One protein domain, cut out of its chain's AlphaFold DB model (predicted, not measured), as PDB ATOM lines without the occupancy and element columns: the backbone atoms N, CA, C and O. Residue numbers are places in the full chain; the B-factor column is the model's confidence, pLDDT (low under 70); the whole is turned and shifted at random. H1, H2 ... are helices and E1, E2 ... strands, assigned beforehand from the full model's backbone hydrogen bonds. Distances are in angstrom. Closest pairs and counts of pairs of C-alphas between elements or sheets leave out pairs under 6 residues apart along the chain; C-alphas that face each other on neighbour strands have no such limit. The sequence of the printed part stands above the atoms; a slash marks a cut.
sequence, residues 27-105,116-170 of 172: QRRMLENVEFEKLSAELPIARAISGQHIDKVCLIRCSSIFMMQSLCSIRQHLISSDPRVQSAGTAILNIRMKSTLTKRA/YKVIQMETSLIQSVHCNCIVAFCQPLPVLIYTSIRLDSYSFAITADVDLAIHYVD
ATOM      1  N   GLN A  27      64.305  30.261 -12.934       92.00
ATOM      2  CA  GLN A  27      63.382  30.779 -13.942       92.00
ATOM      3  C   GLN A  27      63.019  29.715 -14.985       92.00
ATOM      4  O   GLN A  27      61.841  29.555 -15.291       92.00
ATOM      5  N   ARG A  28      63.992  28.922 -15.460       91.75
ATOM      6  CA  ARG A  28      63.735  27.789 -16.369       91.75
ATOM      7  C   ARG A  28      62.792  26.752 -15.756       91.75
ATOM      8  O   ARG A  28      61.829  26.371 -16.405       91.75
ATOM      9  N   ARG A  29      63.008  26.355 -14.494       91.44
ATOM     10  CA  ARG A  29      62.119  25.409 -13.786       91.44
ATOM     11  C   ARG A  29      60.691  25.932 -13.651       91.44
ATOM     12  O   ARG A  29      59.742  25.164 -13.744       91.44
ATOM     13  N   MET A  30      60.538  27.232 -13.409       92.06
ATOM     14  CA  MET A  30      59.220  27.857 -13.324       92.06
ATOM     15  C   MET A  30      58.504  27.832 -14.677       92.06
ATOM     16  O   MET A  30      57.350  27.427 -14.723       92.06
ATOM     17  N   LEU A  31      59.179  28.230 -15.762       93.81
ATOM     18  CA  LEU A  31      58.599  28.185 -17.109       93.81
ATOM     19  C   LEU A  31      58.229  26.754 -17.506       93.81
ATOM     20  O   LEU A  31      57.126  26.518 -17.980       93.81
ATOM     21  N   GLU A  32      59.106  25.794 -17.219       92.31
ATOM     22  CA  GLU A  32      58.832  24.371 -17.422       92.31
ATOM     23  C   GLU A  32      57.550  23.931 -16.692       92.31
ATOM     24  O   GLU A  32      56.687  23.299 -17.295       92.31
ATOM     25  N   ASN A  33      57.383  24.289 -15.412       90.56
ATOM     26  CA  ASN A  33      56.174  23.954 -14.651       90.56
ATOM     27  C   ASN A  33      54.903  24.541 -15.275       90.56
ATOM     28  O   ASN A  33      53.887  23.855 -15.313       90.56
ATOM     29  N   VAL A  34      54.968  25.778 -15.774       92.12
ATOM     30  CA  VAL A  34      53.833  26.429 -16.445       92.12
ATOM     31  C   VAL A  34      53.438  25.665 -17.708       92.12
ATOM     32  O   VAL A  34      52.253  25.440 -17.939       92.12
ATOM     33  N   GLU A  35      54.405  25.213 -18.506       92.31
ATOM     34  CA  GLU A  35      54.111  24.407 -19.699       92.31
ATOM     35  C   GLU A  35      53.525  23.033 -19.337       92.31
ATOM     36  O   GLU A  35      52.587  22.574 -19.987       92.31
ATOM     37  N   PHE A  36      53.990  22.403 -18.252       90.44
ATOM     38  CA  PHE A  36      53.366  21.181 -17.728       90.44
ATOM     39  C   PHE A  36      51.910  21.403 -17.292       90.44
ATOM     40  O   PHE A  36      51.058  20.554 -17.554       90.44
ATOM     41  N   GLU A  37      51.608  22.531 -16.645       88.31
ATOM     42  CA  GLU A  37      50.241  22.875 -16.246       88.31
ATOM     43  C   GLU A  37      49.334  23.069 -17.465       88.31
ATOM     44  O   GLU A  37      48.252  22.476 -17.512       88.31
ATOM     45  N   LYS A  38      49.796  23.802 -18.487       90.12
ATOM     46  CA  LYS A  38      49.067  23.967 -19.756       90.12
ATOM     47  C   LYS A  38      48.797  22.627 -20.432       90.12
ATOM     48  O   LYS A  38      47.648  22.319 -20.736       90.12
ATOM     49  N   LEU A  39      49.826  21.790 -20.573       88.81
ATOM     50  CA  LEU A  39      49.689  20.462 -21.170       88.81
ATOM     51  C   LEU A  39      48.673  19.600 -20.402       88.81
ATOM     52  O   LEU A  39      47.859  18.902 -21.004       88.81
ATOM     53  N   SER A  40      48.673  19.668 -19.068       87.62
ATOM     54  CA  SER A  40      47.706  18.926 -18.251       87.62
ATOM     55  C   SER A  40      46.263  19.392 -18.439       87.62
ATOM     56  O   SER A  40      45.342  18.583 -18.327       87.62
ATOM     57  N   ALA A  41      46.063  20.670 -18.766       86.12
ATOM     58  CA  ALA A  41      44.751  21.231 -19.051       86.12
ATOM     59  C   ALA A  41      44.229  20.847 -20.445       86.12
ATOM     60  O   ALA A  41      43.019  20.888 -20.660       86.12
ATOM     61  N   GLU A  42      45.101  20.456 -21.374       86.88
ATOM     62  CA  GLU A  42      44.716  20.035 -22.727       86.88
ATOM     63  C   GLU A  42      44.443  18.528 -22.820       86.88
ATOM     64  O   GLU A  42      43.519  18.106 -23.516       86.88
ATOM     65  N   LEU A  43      45.198  17.703 -22.086       84.50
ATOM     66  CA  LEU A  43      45.069  16.247 -22.155       84.50
ATOM     67  C   LEU A  43      43.776  15.751 -21.479       84.50
ATOM     68  O   LEU A  43      43.617  15.931 -20.268       84.50
ATOM     69  N   PRO A  44      42.894  15.018 -22.187       80.81
ATOM     70  CA  PRO A  44      41.609  14.570 -21.637       80.81
ATOM     71  C   PRO A  44      41.736  13.767 -20.335       80.81
ATOM     72  O   PRO A  44      40.997  13.995 -19.378       80.81
ATOM     73  N   ILE A  45      42.726  12.872 -20.268       79.56
ATOM     74  CA  ILE A  45      42.970  12.021 -19.096       79.56
ATOM     75  C   ILE A  45      43.525  12.832 -17.921       79.56
ATOM     76  O   ILE A  45      43.133  12.599 -16.781       79.56
ATOM     77  N   ALA A  46      44.401  13.806 -18.177       78.19
ATOM     78  CA  ALA A  46      44.971  14.644 -17.121       78.19
ATOM     79  C   ALA A  46      43.957  15.654 -16.560       78.19
ATOM     80  O   ALA A  46      44.040  16.042 -15.397       78.19
ATOM     81  N   ARG A  47      42.954  16.041 -17.357       79.25
ATOM     82  CA  ARG A  47      41.795  16.795 -16.866       79.25
ATOM     83  C   ARG A  47      40.891  15.938 -15.986       79.25
ATOM     84  O   ARG A  47      40.456  16.404 -14.937       79.25
ATOM     85  N   ALA A  48      40.603  14.707 -16.416       78.12
ATOM     86  CA  ALA A  48      39.746  13.781 -15.675       78.12
ATOM     87  C   ALA A  48      40.380  13.369 -14.337       78.12
ATOM     88  O   ALA A  48      39.728  13.353 -13.295       78.12
ATOM     89  N   ILE A  49      41.681  13.090 -14.360       73.31
ATOM     90  CA  ILE A  49      42.491  12.797 -13.187       73.31
ATOM     91  C   ILE A  49      43.195  14.096 -12.806       73.31
ATOM     92  O   ILE A  49      44.340  14.279 -13.204       73.31
ATOM     93  N   SER A  50      42.493  14.989 -12.088       65.00
ATOM     94  CA  SER A  50      42.983  16.294 -11.594       65.00
ATOM     95  C   SER A  50      44.513  16.385 -11.632       65.00
ATOM     96  O   SER A  50      45.186  15.686 -10.866       65.00
ATOM     97  N   GLY A  51      45.062  17.188 -12.558       62.69
ATOM     98  CA  GLY A  51      46.475  17.155 -12.974       62.69
ATOM     99  C   GLY A  51      47.507  17.240 -11.840       62.69
ATOM    100  O   GLY A  51      48.660  16.858 -12.006       62.69
ATOM    101  N   GLN A  52      47.081  17.639 -10.640       68.75
ATOM    102  CA  GLN A  52      47.862  17.596  -9.407       68.75
ATOM    103  C   GLN A  52      48.220  16.177  -8.925       68.75
ATOM    104  O   GLN A  52      49.144  16.033  -8.118       68.75
ATOM    105  N   HIS A  53      47.496  15.143  -9.363       73.31
ATOM    106  CA  HIS A  53      47.666  13.754  -8.927       73.31
ATOM    107  C   HIS A  53      48.572  12.924  -9.838       73.31
ATOM    108  O   HIS A  53      49.017  11.855  -9.416       73.31
ATOM    109  N   ILE A  54      48.867  13.422 -11.037       79.19
ATOM    110  CA  ILE A  54      49.739  12.786 -12.026       79.19
ATOM    111  C   ILE A  54      51.136  13.410 -11.933       79.19
ATOM    112  O   ILE A  54      51.283  14.612 -11.714       79.19
ATOM    113  N   ASP A  55      52.184  12.591 -12.038       82.38
ATOM    114  CA  ASP A  55      53.550  13.105 -12.115       82.38
ATOM    115  C   ASP A  55      53.903  13.590 -13.535       82.38
ATOM    116  O   ASP A  55      53.287  13.214 -14.534       82.38
ATOM    117  N   LYS A  56      54.921  14.451 -13.641       86.44
ATOM    118  CA  LYS A  56      55.339  15.039 -14.925       86.44
ATOM    119  C   LYS A  56      55.676  13.984 -15.980       86.44
ATOM    120  O   LYS A  56      55.351  14.156 -17.150       86.44
ATOM    121  N   VAL A  57      56.313  12.889 -15.565       86.50
ATOM    122  CA  VAL A  57      56.715  11.804 -16.469       86.50
ATOM    123  C   VAL A  57      55.485  11.113 -17.050       86.50
ATOM    124  O   VAL A  57      55.413  10.905 -18.259       86.50
ATOM    125  N   CYS A  58      54.491  10.793 -16.222       85.81
ATOM    126  CA  CYS A  58      53.252  10.199 -16.701       85.81
ATOM    127  C   CYS A  58      52.466  11.159 -17.586       85.81
ATOM    128  O   CYS A  58      51.874  10.699 -18.555       85.81
ATOM    129  N   LEU A  59      52.516  12.472 -17.336       88.38
ATOM    130  CA  LEU A  59      51.884  13.450 -18.221       88.38
ATOM    131  C   LEU A  59      52.447  13.385 -19.651       88.38
ATOM    132  O   LEU A  59      51.677  13.331 -20.607       88.38
ATOM    133  N   ILE A  60      53.774  13.308 -19.796       90.12
ATOM    134  CA  ILE A  60      54.439  13.159 -21.104       90.12
ATOM    135  C   ILE A  60      54.118  11.808 -21.756       90.12
ATOM    136  O   ILE A  60      53.948  11.711 -22.973       90.12
ATOM    137  N   ARG A  61      54.005  10.738 -20.964       86.94
ATOM    138  CA  ARG A  61      53.598   9.426 -21.491       86.94
ATOM    139  C   ARG A  61      52.158   9.457 -22.002       86.94
ATOM    140  O   ARG A  61      51.901   8.967 -23.098       86.94
ATOM    141  N   CYS A  62      51.246  10.077 -21.253       85.25
ATOM    142  CA  CYS A  62      49.860  10.273 -21.667       85.25
ATOM    143  C   CYS A  62      49.764  11.122 -22.940       85.25
ATOM    144  O   CYS A  62      49.005  10.761 -23.835       85.25
ATOM    145  N   SER A  63      50.541  12.207 -23.059       88.12
ATOM    146  CA  SER A  63      50.533  13.034 -24.274       88.12
ATOM    147  C   SER A  63      51.033  12.273 -25.494       88.12
ATOM    148  O   SER A  63      50.411  12.338 -26.550       88.12
ATOM    149  N   SER A  64      52.111  11.501 -25.343       87.50
ATOM    150  CA  SER A  64      52.673  10.690 -26.426       87.50
ATOM    151  C   SER A  64      51.662   9.667 -26.942       87.50
ATOM    152  O   SER A  64      51.463   9.542 -28.147       87.50
ATOM    153  N   ILE A  65      50.972   8.976 -26.031       84.19
ATOM    154  CA  ILE A  65      49.936   7.997 -26.384       84.19
ATOM    155  C   ILE A  65      48.745   8.682 -27.048       84.19
ATOM    156  O   ILE A  65      48.276   8.209 -28.078       84.19
ATOM    157  N   PHE A  66      48.290   9.812 -26.504       84.69
ATOM    158  CA  PHE A  66      47.173  10.560 -27.071       84.69
ATOM    159  C   PHE A  66      47.472  11.038 -28.501       84.69
ATOM    160  O   PHE A  66      46.636  10.872 -29.390       84.69
ATOM    161  N   MET A  67      48.675  11.565 -28.754       85.69
ATOM    162  CA  MET A  67      49.112  11.941 -30.103       85.69
ATOM    163  C   MET A  67      49.153  10.731 -31.044       85.69
ATOM    164  O   MET A  67      48.622  10.802 -32.151       85.69
ATOM    165  N   MET A  68      49.718   9.606 -30.597       82.06
ATOM    166  CA  MET A  68      49.778   8.373 -31.392       82.06
ATOM    167  C   MET A  68      48.387   7.832 -31.738       82.06
ATOM    168  O   MET A  68      48.128   7.513 -32.896       82.06
ATOM    169  N   GLN A  69      47.477   7.772 -30.763       78.25
ATOM    170  CA  GLN A  69      46.094   7.344 -30.985       78.25
ATOM    171  C   GLN A  69      45.373   8.283 -31.955       78.25
ATOM    172  O   GLN A  69      44.704   7.812 -32.869       78.25
ATOM    173  N   SER A  70      45.575   9.597 -31.822       77.75
ATOM    174  CA  SER A  70      44.967  10.595 -32.709       77.75
ATOM    175  C   SER A  70      45.450  10.449 -34.159       77.75
ATOM    176  O   SER A  70      44.646  10.497 -35.088       77.75
ATOM    177  N   LEU A  71      46.750  10.209 -34.366       76.44
ATOM    178  CA  LEU A  71      47.329   9.965 -35.692       76.44
ATOM    179  C   LEU A  71      46.844   8.644 -36.307       76.44
ATOM    180  O   LEU A  71      46.505   8.608 -37.492       76.44
ATOM    181  N   CYS A  72      46.771   7.570 -35.514       70.88
ATOM    182  CA  CYS A  72      46.202   6.294 -35.956       70.88
ATOM    183  C   CYS A  72      44.729   6.442 -36.360       70.88
ATOM    184  O   CYS A  72      44.345   5.928 -37.410       70.88
ATOM    185  N   SER A  73      43.946   7.206 -35.595       69.06
ATOM    186  CA  SER A  73      42.548   7.544 -35.900       69.06
ATOM    187  C   SER A  73      42.399   8.195 -37.275       69.06
ATOM    188  O   SER A  73      41.617   7.738 -38.105       69.06
ATOM    189  N   ILE A  74      43.191   9.239 -37.551       71.06
ATOM    190  CA  ILE A  74      43.152   9.968 -38.831       71.06
ATOM    191  C   ILE A  74      43.485   9.029 -39.994       71.06
ATOM    192  O   ILE A  74      42.827   9.054 -41.034       71.06
ATOM    193  N   ARG A  75      44.491   8.166 -39.815       67.69
ATOM    194  CA  ARG A  75      44.897   7.204 -40.840       67.69
ATOM    195  C   ARG A  75      43.820   6.149 -41.099       67.69
ATOM    196  O   ARG A  75      43.598   5.806 -42.254       67.69
ATOM    197  N   GLN A  76      43.149   5.654 -40.060       65.69
ATOM    198  CA  GLN A  76      42.046   4.698 -40.209       65.69
ATOM    199  C   GLN A  76      40.842   5.328 -40.914       65.69
ATOM    200  O   GLN A  76      40.284   4.709 -41.818       65.69
ATOM    201  N   HIS A  77      40.518   6.588 -40.608       64.31
ATOM    202  CA  HIS A  77      39.457   7.329 -41.293       64.31
ATOM    203  C   HIS A  77      39.692   7.511 -42.799       64.31
ATOM    204  O   HIS A  77      38.729   7.549 -43.557       64.31
ATOM    205  N   LEU A  78      40.949   7.607 -43.243       62.69
ATOM    206  CA  LEU A  78      41.294   7.692 -44.668       62.69
ATOM    207  C   LEU A  78      41.185   6.345 -45.405       62.69
ATOM    208  O   LEU A  78      41.157   6.329 -46.631       62.69
ATOM    209  N   ILE A  79      41.157   5.223 -44.676       64.12
ATOM    210  CA  ILE A  79      41.214   3.860 -45.235       64.12
ATOM    211  C   ILE A  79      39.860   3.134 -45.114       64.12
ATOM    212  O   ILE A  79      39.560   2.254 -45.915       64.12
ATOM    213  N   SER A  80      39.035   3.495 -44.130       57.16
ATOM    214  CA  SER A  80      37.778   2.821 -43.786       57.16
ATOM    215  C   SER A  80      36.545   3.585 -44.288       57.16
ATOM    216  O   SER A  80      36.376   4.765 -43.987       57.16
ATOM    217  N   SER A  81      35.649   2.898 -45.005       55.72
ATOM    218  CA  SER A  81      34.393   3.439 -45.551       55.72
ATOM    219  C   SER A  81      33.150   3.221 -44.668       55.72
ATOM    220  O   SER A  81      32.083   3.717 -45.025       55.72
ATOM    221  N   ASP A  82      33.254   2.534 -43.516       57.22
ATOM    222  CA  ASP A  82      32.124   2.358 -42.579       57.22
ATOM    223  C   ASP A  82      32.265   3.289 -41.346       57.22
ATOM    224  O   ASP A  82      33.226   3.171 -40.575       57.22
ATOM    225  N   PRO A  83      31.336   4.244 -41.135       55.19
ATOM    226  CA  PRO A  83      31.374   5.204 -40.027       55.19
ATOM    227  C   PRO A  83      30.808   4.661 -38.702       55.19
ATOM    228  O   PRO A  83      30.718   5.403 -37.720       55.19
ATOM    229  N   ARG A  84      30.387   3.390 -38.641       52.41
ATOM    230  CA  ARG A  84      29.769   2.807 -37.442       52.41
ATOM    231  C   ARG A  84      30.829   2.350 -36.435       52.41
ATOM    232  O   ARG A  84      31.195   1.189 -36.397       52.41
ATOM    233  N   VAL A  85      31.272   3.298 -35.604       55.25
ATOM    234  CA  VAL A  85      32.146   3.127 -34.424       55.25
ATOM    235  C   VAL A  85      33.500   2.485 -34.749       55.25
ATOM    236  O   VAL A  85      33.652   1.268 -34.775       55.25
ATOM    237  N   GLN A  86      34.524   3.321 -34.922       59.75
ATOM    238  CA  GLN A  86      35.904   2.860 -35.074       59.75
ATOM    239  C   GLN A  86      36.625   2.996 -33.725       59.75
ATOM    240  O   GLN A  86      36.724   4.089 -33.162       59.75
ATOM    241  N   SER A  87      37.092   1.871 -33.174       60.81
ATOM    242  CA  SER A  87      38.026   1.877 -32.042       60.81
ATOM    243  C   SER A  87      39.422   2.143 -32.593       60.81
ATOM    244  O   SER A  87      40.009   1.287 -33.255       60.81
ATOM    245  N   ALA A  88      39.956   3.333 -32.329       60.53
ATOM    246  CA  ALA A  88      41.212   3.819 -32.899       60.53
ATOM    247  C   ALA A  88      42.475   3.257 -32.208       60.53
ATOM    248  O   ALA A  88      43.558   3.840 -32.261       60.53
ATOM    249  N   GLY A  89      42.349   2.085 -31.587       67.94
ATOM    250  CA  GLY A  89      43.431   1.372 -30.924       67.94
ATOM    251  C   GLY A  89      43.445   1.561 -29.408       67.94
ATOM    252  O   GLY A  89      43.192   2.640 -28.865       67.94
ATOM    253  N   THR A  90      43.782   0.471 -28.725       77.50
ATOM    254  CA  THR A  90      43.925   0.408 -27.271       77.50
ATOM    255  C   THR A  90      45.392   0.580 -26.889       77.50
ATOM    256  O   THR A  90      46.282   0.027 -27.532       77.50
ATOM    257  N   ALA A  91      45.656   1.350 -25.836       83.38
ATOM    258  CA  ALA A  91      46.989   1.536 -25.275       83.38
ATOM    259  C   ALA A  91      46.973   1.249 -23.775       83.38
ATOM    260  O   ALA A  91      46.089   1.714 -23.058       83.38
ATOM    261  N   ILE A  92      47.972   0.508 -23.298       85.81
ATOM    262  CA  ILE A  92      48.144   0.182 -21.882       85.81
ATOM    263  C   ILE A  92      49.357   0.947 -21.360       85.81
ATOM    264  O   ILE A  92      50.445   0.877 -21.936       85.81
ATOM    265  N   LEU A  93      49.192   1.670 -20.254       86.31
ATOM    266  CA  LEU A  93      50.275   2.386 -19.595       86.31
ATOM    267  C   LEU A  93      50.233   2.257 -18.077       86.31
ATOM    268  O   LEU A  93      49.184   2.274 -17.450       86.31
ATOM    269  N   ASN A  94      51.417   2.208 -17.475       85.75
ATOM    270  CA  ASN A  94      51.572   2.256 -16.026       85.75
ATOM    271  C   ASN A  94      51.822   3.705 -15.596       85.75
ATOM    272  O   ASN A  94      52.867   4.276 -15.929       85.75
ATOM    273  N   ILE A  95      50.872   4.283 -14.859       85.44
ATOM    274  CA  ILE A  95      50.909   5.649 -14.328       85.44
ATOM    275  C   ILE A  95      51.228   5.615 -12.842       85.44
ATOM    276  O   ILE A  95      50.642   4.855 -12.078       85.44
ATOM    277  N   ARG A  96      52.111   6.505 -12.398       83.00
ATOM    278  CA  ARG A  96      52.324   6.785 -10.982       83.00
ATOM    279  C   ARG A  96      51.394   7.918 -10.532       83.00
ATOM    280  O   ARG A  96      51.519   9.049 -10.993       83.00
ATOM    281  N   MET A  97      50.489   7.624  -9.603       81.81
ATOM    282  CA  MET A  97      49.505   8.575  -9.076       81.81
ATOM    283  C   MET A  97      49.700   8.835  -7.586       81.81
ATOM    284  O   MET A  97      50.033   7.917  -6.832       81.81
ATOM    285  N   LYS A  98      49.475  10.079  -7.143       79.25
ATOM    286  CA  LYS A  98      49.508  10.431  -5.714       79.25
ATOM    287  C   LYS A  98      48.461   9.622  -4.947       79.25
ATOM    288  O   LYS A  98      47.285   9.627  -5.301       79.25
ATOM    289  N   SER A  99      48.877   8.978  -3.863       74.88
ATOM    290  CA  SER A  99      48.033   8.195  -2.968       74.88
ATOM    291  C   SER A  99      48.066   8.765  -1.552       74.88
ATOM    292  O   SER A  99      49.122   8.963  -0.956       74.88
ATOM    293  N   THR A 100      46.885   8.985  -0.977       70.62
ATOM    294  CA  THR A 100      46.722   9.390   0.429       70.62
ATOM    295  C   THR A 100      46.875   8.212   1.399       70.62
ATOM    296  O   THR A 100      47.110   8.418   2.588       70.62
ATOM    297  N   LEU A 101      46.803   6.973   0.899       63.22
ATOM    298  CA  LEU A 101      46.844   5.748   1.707       63.22
ATOM    299  C   LEU A 101      48.260   5.332   2.124       63.22
ATOM    300  O   LEU A 101      48.418   4.602   3.095       63.22
ATOM    301  N   THR A 102      49.300   5.816   1.443       55.44
ATOM    302  CA  THR A 102      50.704   5.468   1.733       55.44
ATOM    303  C   THR A 102      51.325   6.314   2.851       55.44
ATOM    304  O   THR A 102      52.481   6.106   3.200       55.44
ATOM    305  N   LYS A 103      50.597   7.299   3.406       49.75
ATOM    306  CA  LYS A 103      51.133   8.263   4.389       49.75
ATOM    307  C   LYS A 103      51.018   7.805   5.852       49.75
ATOM    308  O   LYS A 103      51.560   8.465   6.729       49.75
ATOM    309  N   ARG A 104      50.356   6.675   6.132       48.56
ATOM    310  CA  ARG A 104      50.300   6.061   7.474       48.56
ATOM    311  C   ARG A 104      51.389   4.997   7.652       48.56
ATOM    312  O   ARG A 104      51.102   3.878   8.058       48.56
ATOM    313  N   ALA A 105      52.633   5.334   7.316       46.88
ATOM    314  CA  ALA A 105      53.769   4.522   7.734       46.88
ATOM    315  C   ALA A 105      54.069   4.866   9.199       46.88
ATOM    316  O   ALA A 105      54.475   5.984   9.516       46.88
ATOM    317  N   TYR A 116      52.823   7.728  -3.377       77.00
ATOM    318  CA  TYR A 116      52.384   7.375  -4.736       77.00
ATOM    319  C   TYR A 116      52.108   5.874  -4.898       77.00
ATOM    320  O   TYR A 116      52.750   5.042  -4.259       77.00
ATOM    321  N   LYS A 117      51.177   5.533  -5.795       79.62
ATOM    322  CA  LYS A 117      50.882   4.167  -6.256       79.62
ATOM    323  C   LYS A 117      51.018   4.079  -7.772       79.62
ATOM    324  O   LYS A 117      50.761   5.060  -8.466       79.62
ATOM    325  N   VAL A 118      51.406   2.910  -8.274       83.25
ATOM    326  CA  VAL A 118      51.388   2.626  -9.713       83.25
ATOM    327  C   VAL A 118      50.036   2.016 -10.078       83.25
ATOM    328  O   VAL A 118      49.564   1.089  -9.419       83.25
ATOM    329  N   ILE A 119      49.407   2.569 -11.105       86.31
ATOM    330  CA  ILE A 119      48.114   2.167 -11.644       86.31
ATOM    331  C   ILE A 119      48.329   1.793 -13.104       86.31
ATOM    332  O   ILE A 119      48.909   2.568 -13.863       86.31
ATOM    333  N   GLN A 120      47.876   0.607 -13.489       88.25
ATOM    334  CA  GLN A 120      47.775   0.238 -14.887       88.25
ATOM    335  C   GLN A 120      46.508   0.875 -15.439       88.25
ATOM    336  O   GLN A 120      45.414   0.652 -14.924       88.25
ATOM    337  N   MET A 121      46.675   1.693 -16.464       87.44
ATOM    338  CA  MET A 121      45.599   2.334 -17.186       87.44
ATOM    339  C   MET A 121      45.553   1.769 -18.600       87.44
ATOM    340  O   MET A 121      46.538   1.826 -19.332       87.44
ATOM    341  N   GLU A 122      44.401   1.247 -18.978       88.81
ATOM    342  CA  GLU A 122      44.080   0.834 -20.335       88.81
ATOM    343  C   GLU A 122      43.173   1.890 -20.954       88.81
ATOM    344  O   GLU A 122      42.107   2.184 -20.423       88.81
ATOM    345  N   THR A 123      43.607   2.491 -22.056       85.38
ATOM    346  CA  THR A 123      42.891   3.564 -22.746       85.38
ATOM    347  C   THR A 123      42.486   3.136 -24.136       85.38
ATOM    348  O   THR A 123      43.334   2.685 -24.905       85.38
ATOM    349  N   SER A 124      41.231   3.380 -24.486       83.94
ATOM    350  CA  SER A 124      40.709   3.197 -25.835       83.94
ATOM    351  C   SER A 124      40.090   4.500 -26.323       83.94
ATOM    352  O   SER A 124      39.298   5.126 -25.612       83.94
ATOM    353  N   LEU A 125      40.463   4.912 -27.535       80.31
ATOM    354  CA  LEU A 125      39.838   6.032 -28.227       80.31
ATOM    355  C   LEU A 125      38.680   5.487 -29.065       80.31
ATOM    356  O   LEU A 125      38.886   4.706 -29.993       80.31
ATOM    357  N   ILE A 126      37.464   5.890 -28.719       76.88
ATOM    358  CA  ILE A 126      36.250   5.518 -29.436       76.88
ATOM    359  C   ILE A 126      35.828   6.724 -30.265       76.88
ATOM    360  O   ILE A 126      35.537   7.797 -29.726       76.88
ATOM    361  N   GLN A 127      35.801   6.533 -31.581       72.06
ATOM    362  CA  GLN A 127      35.381   7.558 -32.520       72.06
ATOM    363  C   GLN A 127      33.988   7.237 -33.065       72.06
ATOM    364  O   GLN A 127      33.738   6.156 -33.603       72.06
ATOM    365  N   SER A 128      33.074   8.189 -32.913       67.44
ATOM    366  CA  SER A 128      31.723   8.169 -33.465       67.44
ATOM    367  C   SER A 128      31.486   9.444 -34.270       67.44
ATOM    368  O   SER A 128      32.110  10.475 -34.025       67.44
ATOM    369  N   VAL A 129      30.534   9.397 -35.204       65.81
ATOM    370  CA  VAL A 129      30.146  10.524 -36.074       65.81
ATOM    371  C   VAL A 129      29.822  11.798 -35.278       65.81
ATOM    372  O   VAL A 129      30.007  12.906 -35.772       65.81
ATOM    373  N   HIS A 130      29.363  11.649 -34.034       68.12
ATOM    374  CA  HIS A 130      28.925  12.761 -33.189       68.12
ATOM    375  C   HIS A 130      29.828  13.028 -31.981       68.12
ATOM    376  O   HIS A 130      29.648  14.042 -31.307       68.12
ATOM    377  N   CYS A 131      30.777  12.140 -31.673       68.00
ATOM    378  CA  CYS A 131      31.659  12.323 -30.528       68.00
ATOM    379  C   CYS A 131      32.944  11.497 -30.628       68.00
ATOM    380  O   CYS A 131      32.947  10.352 -31.074       68.00
ATOM    381  N   ASN A 132      34.023  12.079 -30.113       71.50
ATOM    382  CA  ASN A 132      35.260  11.367 -29.824       71.50
ATOM    383  C   ASN A 132      35.331  11.218 -28.307       71.50
ATOM    384  O   ASN A 132      35.359  12.227 -27.596       71.50
ATOM    385  N   CYS A 133      35.336   9.990 -27.799       76.25
ATOM    386  CA  CYS A 133      35.473   9.741 -26.370       76.25
ATOM    387  C   CYS A 133      36.680   8.852 -26.080       76.25
ATOM    388  O   CYS A 133      37.020   7.946 -26.834       76.25
ATOM    389  N   ILE A 134      37.347   9.142 -24.966       80.94
ATOM    390  CA  ILE A 134      38.410   8.295 -24.434       80.94
ATOM    391  C   ILE A 134      37.824   7.549 -23.253       80.94
ATOM    392  O   ILE A 134      37.360   8.164 -22.291       80.94
ATOM    393  N   VAL A 135      37.869   6.227 -23.330       83.50
ATOM    394  CA  VAL A 135      37.507   5.346 -22.227       83.50
ATOM    395  C   VAL A 135      38.796   4.832 -21.616       83.50
ATOM    396  O   VAL A 135      39.643   4.291 -22.323       83.50
ATOM    397  N   ALA A 136      38.955   5.032 -20.310       85.38
ATOM    398  CA  ALA A 136      40.118   4.577 -19.567       85.38
ATOM    399  C   ALA A 136      39.683   3.667 -18.415       85.38
ATOM    400  O   ALA A 136      38.907   4.084 -17.553       85.38
ATOM    401  N   PHE A 137      40.204   2.445 -18.377       86.62
ATOM    402  CA  PHE A 137      40.077   1.541 -17.241       86.62
ATOM    403  C   PHE A 137      41.356   1.589 -16.410       86.62
ATOM    404  O   PHE A 137      42.452   1.540 -16.959       86.62
ATOM    405  N   CYS A 138      41.229   1.715 -15.092       85.88
ATOM    406  CA  CYS A 138      42.364   1.877 -14.186       85.88
ATOM    407  C   CYS A 138      42.337   0.796 -13.109       85.88
ATOM    408  O   CYS A 138      41.404   0.757 -12.307       85.88
ATOM    409  N   GLN A 139      43.388  -0.020 -13.031       85.06
ATOM    410  CA  GLN A 139      43.572  -0.998 -11.963       85.06
ATOM    411  C   GLN A 139      44.883  -0.754 -11.206       85.06
ATOM    412  O   GLN A 139      45.928  -0.536 -11.825       85.06
ATOM    413  N   PRO A 140      44.872  -0.742  -9.862       81.12
ATOM    414  CA  PRO A 140      46.109  -0.644  -9.103       81.12
ATOM    415  C   PRO A 140      46.955  -1.892  -9.367       81.12
ATOM    416  O   PRO A 140      46.456  -3.006  -9.222       81.12
ATOM    417  N   LEU A 141      48.237  -1.719  -9.705       77.19
ATOM    418  CA  LEU A 141      49.130  -2.874  -9.697       77.19
ATOM    419  C   LEU A 141      49.269  -3.374  -8.253       77.19
ATOM    420  O   LEU A 141      49.331  -2.540  -7.339       77.19
ATOM    421  N   PRO A 142      49.340  -4.699  -8.033       67.25
ATOM    422  CA  PRO A 142      49.665  -5.257  -6.732       67.25
ATOM    423  C   PRO A 142      50.998  -4.675  -6.259       67.25
ATOM    424  O   PRO A 142      52.074  -5.047  -6.719       67.25
ATOM    425  N   VAL A 143      50.931  -3.700  -5.356       61.47
ATOM    426  CA  VAL A 143      52.106  -3.250  -4.622       61.47
ATOM    427  C   VAL A 143      52.244  -4.244  -3.490       61.47
ATOM    428  O   VAL A 143      51.336  -4.333  -2.665       61.47
ATOM    429  N   LEU A 144      53.341  -4.999  -3.480       55.28
ATOM    430  CA  LEU A 144      53.705  -5.900  -2.391       55.28
ATOM    431  C   LEU A 144      53.598  -5.148  -1.058       55.28
ATOM    432  O   LEU A 144      54.458  -4.345  -0.701       55.28
ATOM    433  N   ILE A 145      52.503  -5.376  -0.338       55.25
ATOM    434  CA  ILE A 145      52.410  -5.044   1.076       55.25
ATOM    435  C   ILE A 145      52.951  -6.282   1.778       55.25
ATOM    436  O   ILE A 145      52.430  -7.375   1.580       55.25
ATOM    437  N   TYR A 146      54.015  -6.093   2.557       55.59
ATOM    438  CA  TYR A 146      54.873  -7.109   3.186       55.59
ATOM    439  C   TYR A 146      54.175  -8.193   4.041       55.59
ATOM    440  O   TYR A 146      54.858  -8.987   4.676       55.59
ATOM    441  N   THR A 147      52.844  -8.247   4.106       57.00
ATOM    442  CA  THR A 147      52.114  -9.097   5.054       57.00
ATOM    443  C   THR A 147      51.423 -10.309   4.433       57.00
ATOM    444  O   THR A 147      51.203 -11.274   5.156       57.00
ATOM    445  N   SER A 148      51.077 -10.310   3.140       64.06
ATOM    446  CA  SER A 148      50.592 -11.514   2.435       64.06
ATOM    447  C   SER A 148      50.357 -11.257   0.944       64.06
ATOM    448  O   SER A 148      49.951 -10.165   0.547       64.06
ATOM    449  N   ILE A 149      50.558 -12.290   0.125       70.56
ATOM    450  CA  ILE A 149      50.105 -12.345  -1.270       70.56
ATOM    451  C   ILE A 149      49.063 -13.459  -1.341       70.56
ATOM    452  O   ILE A 149      49.328 -14.579  -0.903       70.56
ATOM    453  N   ARG A 150      47.873 -13.158  -1.865       75.69
ATOM    454  CA  ARG A 150      46.878 -14.188  -2.192       75.69
ATOM    455  C   ARG A 150      47.134 -14.633  -3.626       75.69
ATOM    456  O   ARG A 150      47.159 -13.793  -4.519       75.69
ATOM    457  N   LEU A 151      47.362 -15.928  -3.812       81.12
ATOM    458  CA  LEU A 151      47.514 -16.552  -5.123       81.12
ATOM    459  C   LEU A 151      46.244 -17.342  -5.430       81.12
ATOM    460  O   LEU A 151      45.772 -18.094  -4.575       81.12
ATOM    461  N   ASP A 152      45.710 -17.150  -6.630       84.81
ATOM    462  CA  ASP A 152      44.610 -17.953  -7.166       84.81
ATOM    463  C   ASP A 152      45.130 -19.290  -7.722       84.81
ATOM    464  O   ASP A 152      46.321 -19.435  -7.985       84.81
ATOM    465  N   SER A 153      44.238 -20.260  -7.954       88.50
ATOM    466  CA  SER A 153      44.603 -21.615  -8.413       88.50
ATOM    467  C   SER A 153      45.295 -21.675  -9.783       88.50
ATOM    468  O   SER A 153      45.892 -22.692 -10.110       88.50
ATOM    469  N   TYR A 154      45.211 -20.609 -10.581       88.00
ATOM    470  CA  TYR A 154      45.869 -20.485 -11.891       88.00
ATOM    471  C   TYR A 154      47.017 -19.464 -11.873       88.00
ATOM    472  O   TYR A 154      47.378 -18.906 -12.908       88.00
ATOM    473  N   SER A 155      47.575 -19.201 -10.690       86.31
ATOM    474  CA  SER A 155      48.657 -18.245 -10.472       86.31
ATOM    475  C   SER A 155      49.821 -18.923  -9.757       86.31
ATOM    476  O   SER A 155      49.622 -19.714  -8.838       86.31
ATOM    477  N   PHE A 156      51.046 -18.564 -10.131       87.50
ATOM    478  CA  PHE A 156      52.272 -19.025  -9.479       87.50
ATOM    479  C   PHE A 156      53.135 -17.828  -9.083       87.50
ATOM    480  O   PHE A 156      53.027 -16.744  -9.664       87.50
ATOM    481  N   ALA A 157      53.983 -18.010  -8.074       86.50
ATOM    482  CA  ALA A 157      54.954 -17.005  -7.669       86.50
ATOM    483  C   ALA A 157      56.346 -17.378  -8.181       86.50
ATOM    484  O   ALA A 157      56.766 -18.530  -8.104       86.50
ATOM    485  N   ILE A 158      57.084 -16.381  -8.662       91.19
ATOM    486  CA  ILE A 158      58.513 -16.511  -8.945       91.19
ATOM    487  C   ILE A 158      59.271 -15.419  -8.212       91.19
ATOM    488  O   ILE A 158      58.759 -14.317  -8.013       91.19
ATOM    489  N   THR A 159      60.501 -15.728  -7.824       89.00
ATOM    490  CA  THR A 159      61.466 -14.717  -7.388       89.00
ATOM    491  C   THR A 159      62.530 -14.606  -8.460       89.00
ATOM    492  O   THR A 159      63.120 -15.617  -8.847       89.00
ATOM    493  N   ALA A 160      62.757 -13.391  -8.942       90.75
ATOM    494  CA  ALA A 160      63.750 -13.102  -9.958       90.75
ATOM    495  C   ALA A 160      64.495 -11.799  -9.638       90.75
ATOM    496  O   ALA A 160      63.947 -10.921  -8.965       90.75
ATOM    497  N   ASP A 161      65.727 -11.686 -10.129       91.25
ATOM    498  CA  ASP A 161      66.518 -10.455 -10.061       91.25
ATOM    499  C   ASP A 161      65.972  -9.363 -10.990       91.25
ATOM    500  O   ASP A 161      65.092  -9.589 -11.824       91.25
ATOM    501  N   VAL A 162      66.551  -8.160 -10.883       85.88
ATOM    502  CA  VAL A 162      66.281  -7.037 -11.800       85.88
ATOM    503  C   VAL A 162      66.553  -7.426 -13.259       85.88
ATOM    504  O   VAL A 162      65.826  -6.992 -14.149       85.88
ATOM    505  N   ASP A 163      67.533  -8.304 -13.482       92.88
ATOM    506  CA  ASP A 163      67.907  -8.825 -14.802       92.88
ATOM    507  C   ASP A 163      67.076 -10.053 -15.224       92.88
ATOM    508  O   ASP A 163      67.404 -10.728 -16.198       92.88
ATOM    509  N   LEU A 164      65.990 -10.353 -14.499       88.12
ATOM    510  CA  LEU A 164      65.066 -11.468 -14.741       88.12
ATOM    511  C   LEU A 164      65.677 -12.871 -14.565       88.12
ATOM    512  O   LEU A 164      65.063 -13.861 -14.965       88.12
ATOM    513  N   ALA A 165      66.842 -12.983 -13.924       92.19
ATOM    514  CA  ALA A 165      67.387 -14.272 -13.503       92.19
ATOM    515  C   ALA A 165      66.493 -14.883 -12.410       92.19
ATOM    516  O   ALA A 165      66.263 -14.256 -11.378       92.19
ATOM    517  N   ILE A 166      65.963 -16.085 -12.651       93.12
ATOM    518  CA  ILE A 166      64.998 -16.748 -11.763       93.12
ATOM    519  C   ILE A 166      65.740 -17.516 -10.665       93.12
ATOM    520  O   ILE A 166      66.549 -18.391 -10.959       93.12
ATOM    521  N   HIS A 167      65.405 -17.233  -9.404       91.81
ATOM    522  CA  HIS A 167      65.957 -17.913  -8.222       91.81
ATOM    523  C   HIS A 167      65.012 -18.953  -7.635       91.81
ATOM    524  O   HIS A 167      65.444 -19.959  -7.079       91.81
ATOM    525  N   TYR A 168      63.711 -18.694  -7.730       91.75
ATOM    526  CA  TYR A 168      62.684 -19.552  -7.160       91.75
ATOM    527  C   TYR A 168      61.453 -19.554  -8.053       91.75
ATOM    528  O   TYR A 168      61.026 -18.499  -8.527       91.75
ATOM    529  N   VAL A 169      60.868 -20.736  -8.221       91.06
ATOM    530  CA  VAL A 169      59.571 -20.945  -8.860       91.06
ATOM    531  C   VAL A 169      58.720 -21.759  -7.902       91.06
ATOM    532  O   VAL A 169      59.155 -22.797  -7.408       91.06
ATOM    533  N   ASP A 170      57.523 -21.262  -7.626       86.75
ATOM    534  CA  ASP A 170      56.557 -21.952  -6.789       86.75
ATOM    535  C   ASP A 170      56.089 -23.246  -7.462       86.75
ATOM    536  O   ASP A 170      55.709 -23.237  -8.631       86.75
TER     537      ASP A 170
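This is residues 27 to 105 and 116 to 170 of the 172 residues of the protein "Helix-loop-helix 34 (inferred by orthology to a C. elegans protein)" of Anisakis simplex (UniProt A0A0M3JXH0). A twisted wall of three long strands, E1, E2 and E3, has the long helix H3 running along one of its faces; H1 reaches away from the first turns of H3, with residues 27 to 32 sticking out, and the short H2 sits at the corner between the two. Well away from this body, at the far end of a long link, the two short strands E4 and E5 make a small separate hairpin. The printed part has 134 residues, with three named helices and five named strands in the order H1 H2 H3 E1 E2 E3 E4 E5. The larger sheet has the order E1 - E2 - E3 and, like the pair E4 - E5, is antiparallel, and the class is mixed, helices and strands. The whole is loose, with a radius of gyration of the C-alphas of 19.3 A and spans of 52 by 47 by 27 A.

H1, residues 27 to 42, and H2, residues 44 to 48, touch only at the corner by their tight link, and only just, with 3 pairs of C-alphas within 8 A; the closest are those of Ser 40 and Ala 46, 5.2 A apart. H1 touches H3, residues 56 to 79, with its residues 36 to 40 alone, the closest C-alphas being those of Ser 40 and Leu 59, 6.9 A apart. These two helices run the same way at a steep tilt of 43 degrees. H2 and H3 only just touch, with 3 pairs of C-alphas within 8 A, the closest those of Ala 46 and Leu 59 at 7.1 A. In H1, H2 and H3 every O i to N i+4 pair is within hydrogen-bond range. The sheet that follows is made of E1, residues 86 to 98, E2, residues 116 to 128, and E3, residues 131 to 140. E1 and E3 are its edge strands, and E1 bends by 61 degrees at residue 94. H3 is on one face of this sheet, an arrangement of two layers, helix over sheet. Its height over the sheet is 8.8 A, it lies over E1 and E2, and on the local plane it runs along the strands, at 0 degrees to E1. The closest C-alphas of H3 and E1 are those of Ser 73 and Ala 88, 5.0 A apart. H2 only grazes the sheet, with its residues 44 to 48, and H1 is not on it. E1 and E2 are antiparallel at 161 degrees, with N 93 and O 121 at 2.8 A, within hydrogen-bond range. E2 and E3 form a hairpin, antiparallel at 156 degrees, with N 124 and O 135 at 2.8 A, within hydrogen-bond range. E4, residues 158 to 160, and E5, residues 166 to 169, form another hairpin, at 172 degrees, with N 159 and O 168 at 2.9 A, within hydrogen-bond range. E4 and E5 are apart from H1, H2, H3, E1, E2 and E3.

H1 begins at C-alpha 27, at (63.382, 30.779, -13.942), and is 23.3 A long from first to last C-alpha. H3 is 35.3 A long and ends at C-alpha 79, at (41.214, 3.860, -45.235). E1 measures 33.2 A, E2 35.4 A and E3 28.9 A. E5 ends at C-alpha 169, at (59.571, -20.945, -8.860).

The two C-alphas farthest apart are those of Ser 81 and Ala 105, at 56.7 A. Residues 106 to 115 are not printed, and C-alphas 105 and 116 are 12.9 A apart across this cut, which falls in the link from E1 to E2. The link from E3 to E4, residues 141 to 157, is long. The mean pLDDT of the printed part is 78.2; residues 50 to 52, 73, 75 to 89, 101 to 105, 128 to 131 and 142 to 148 of this model are under 70.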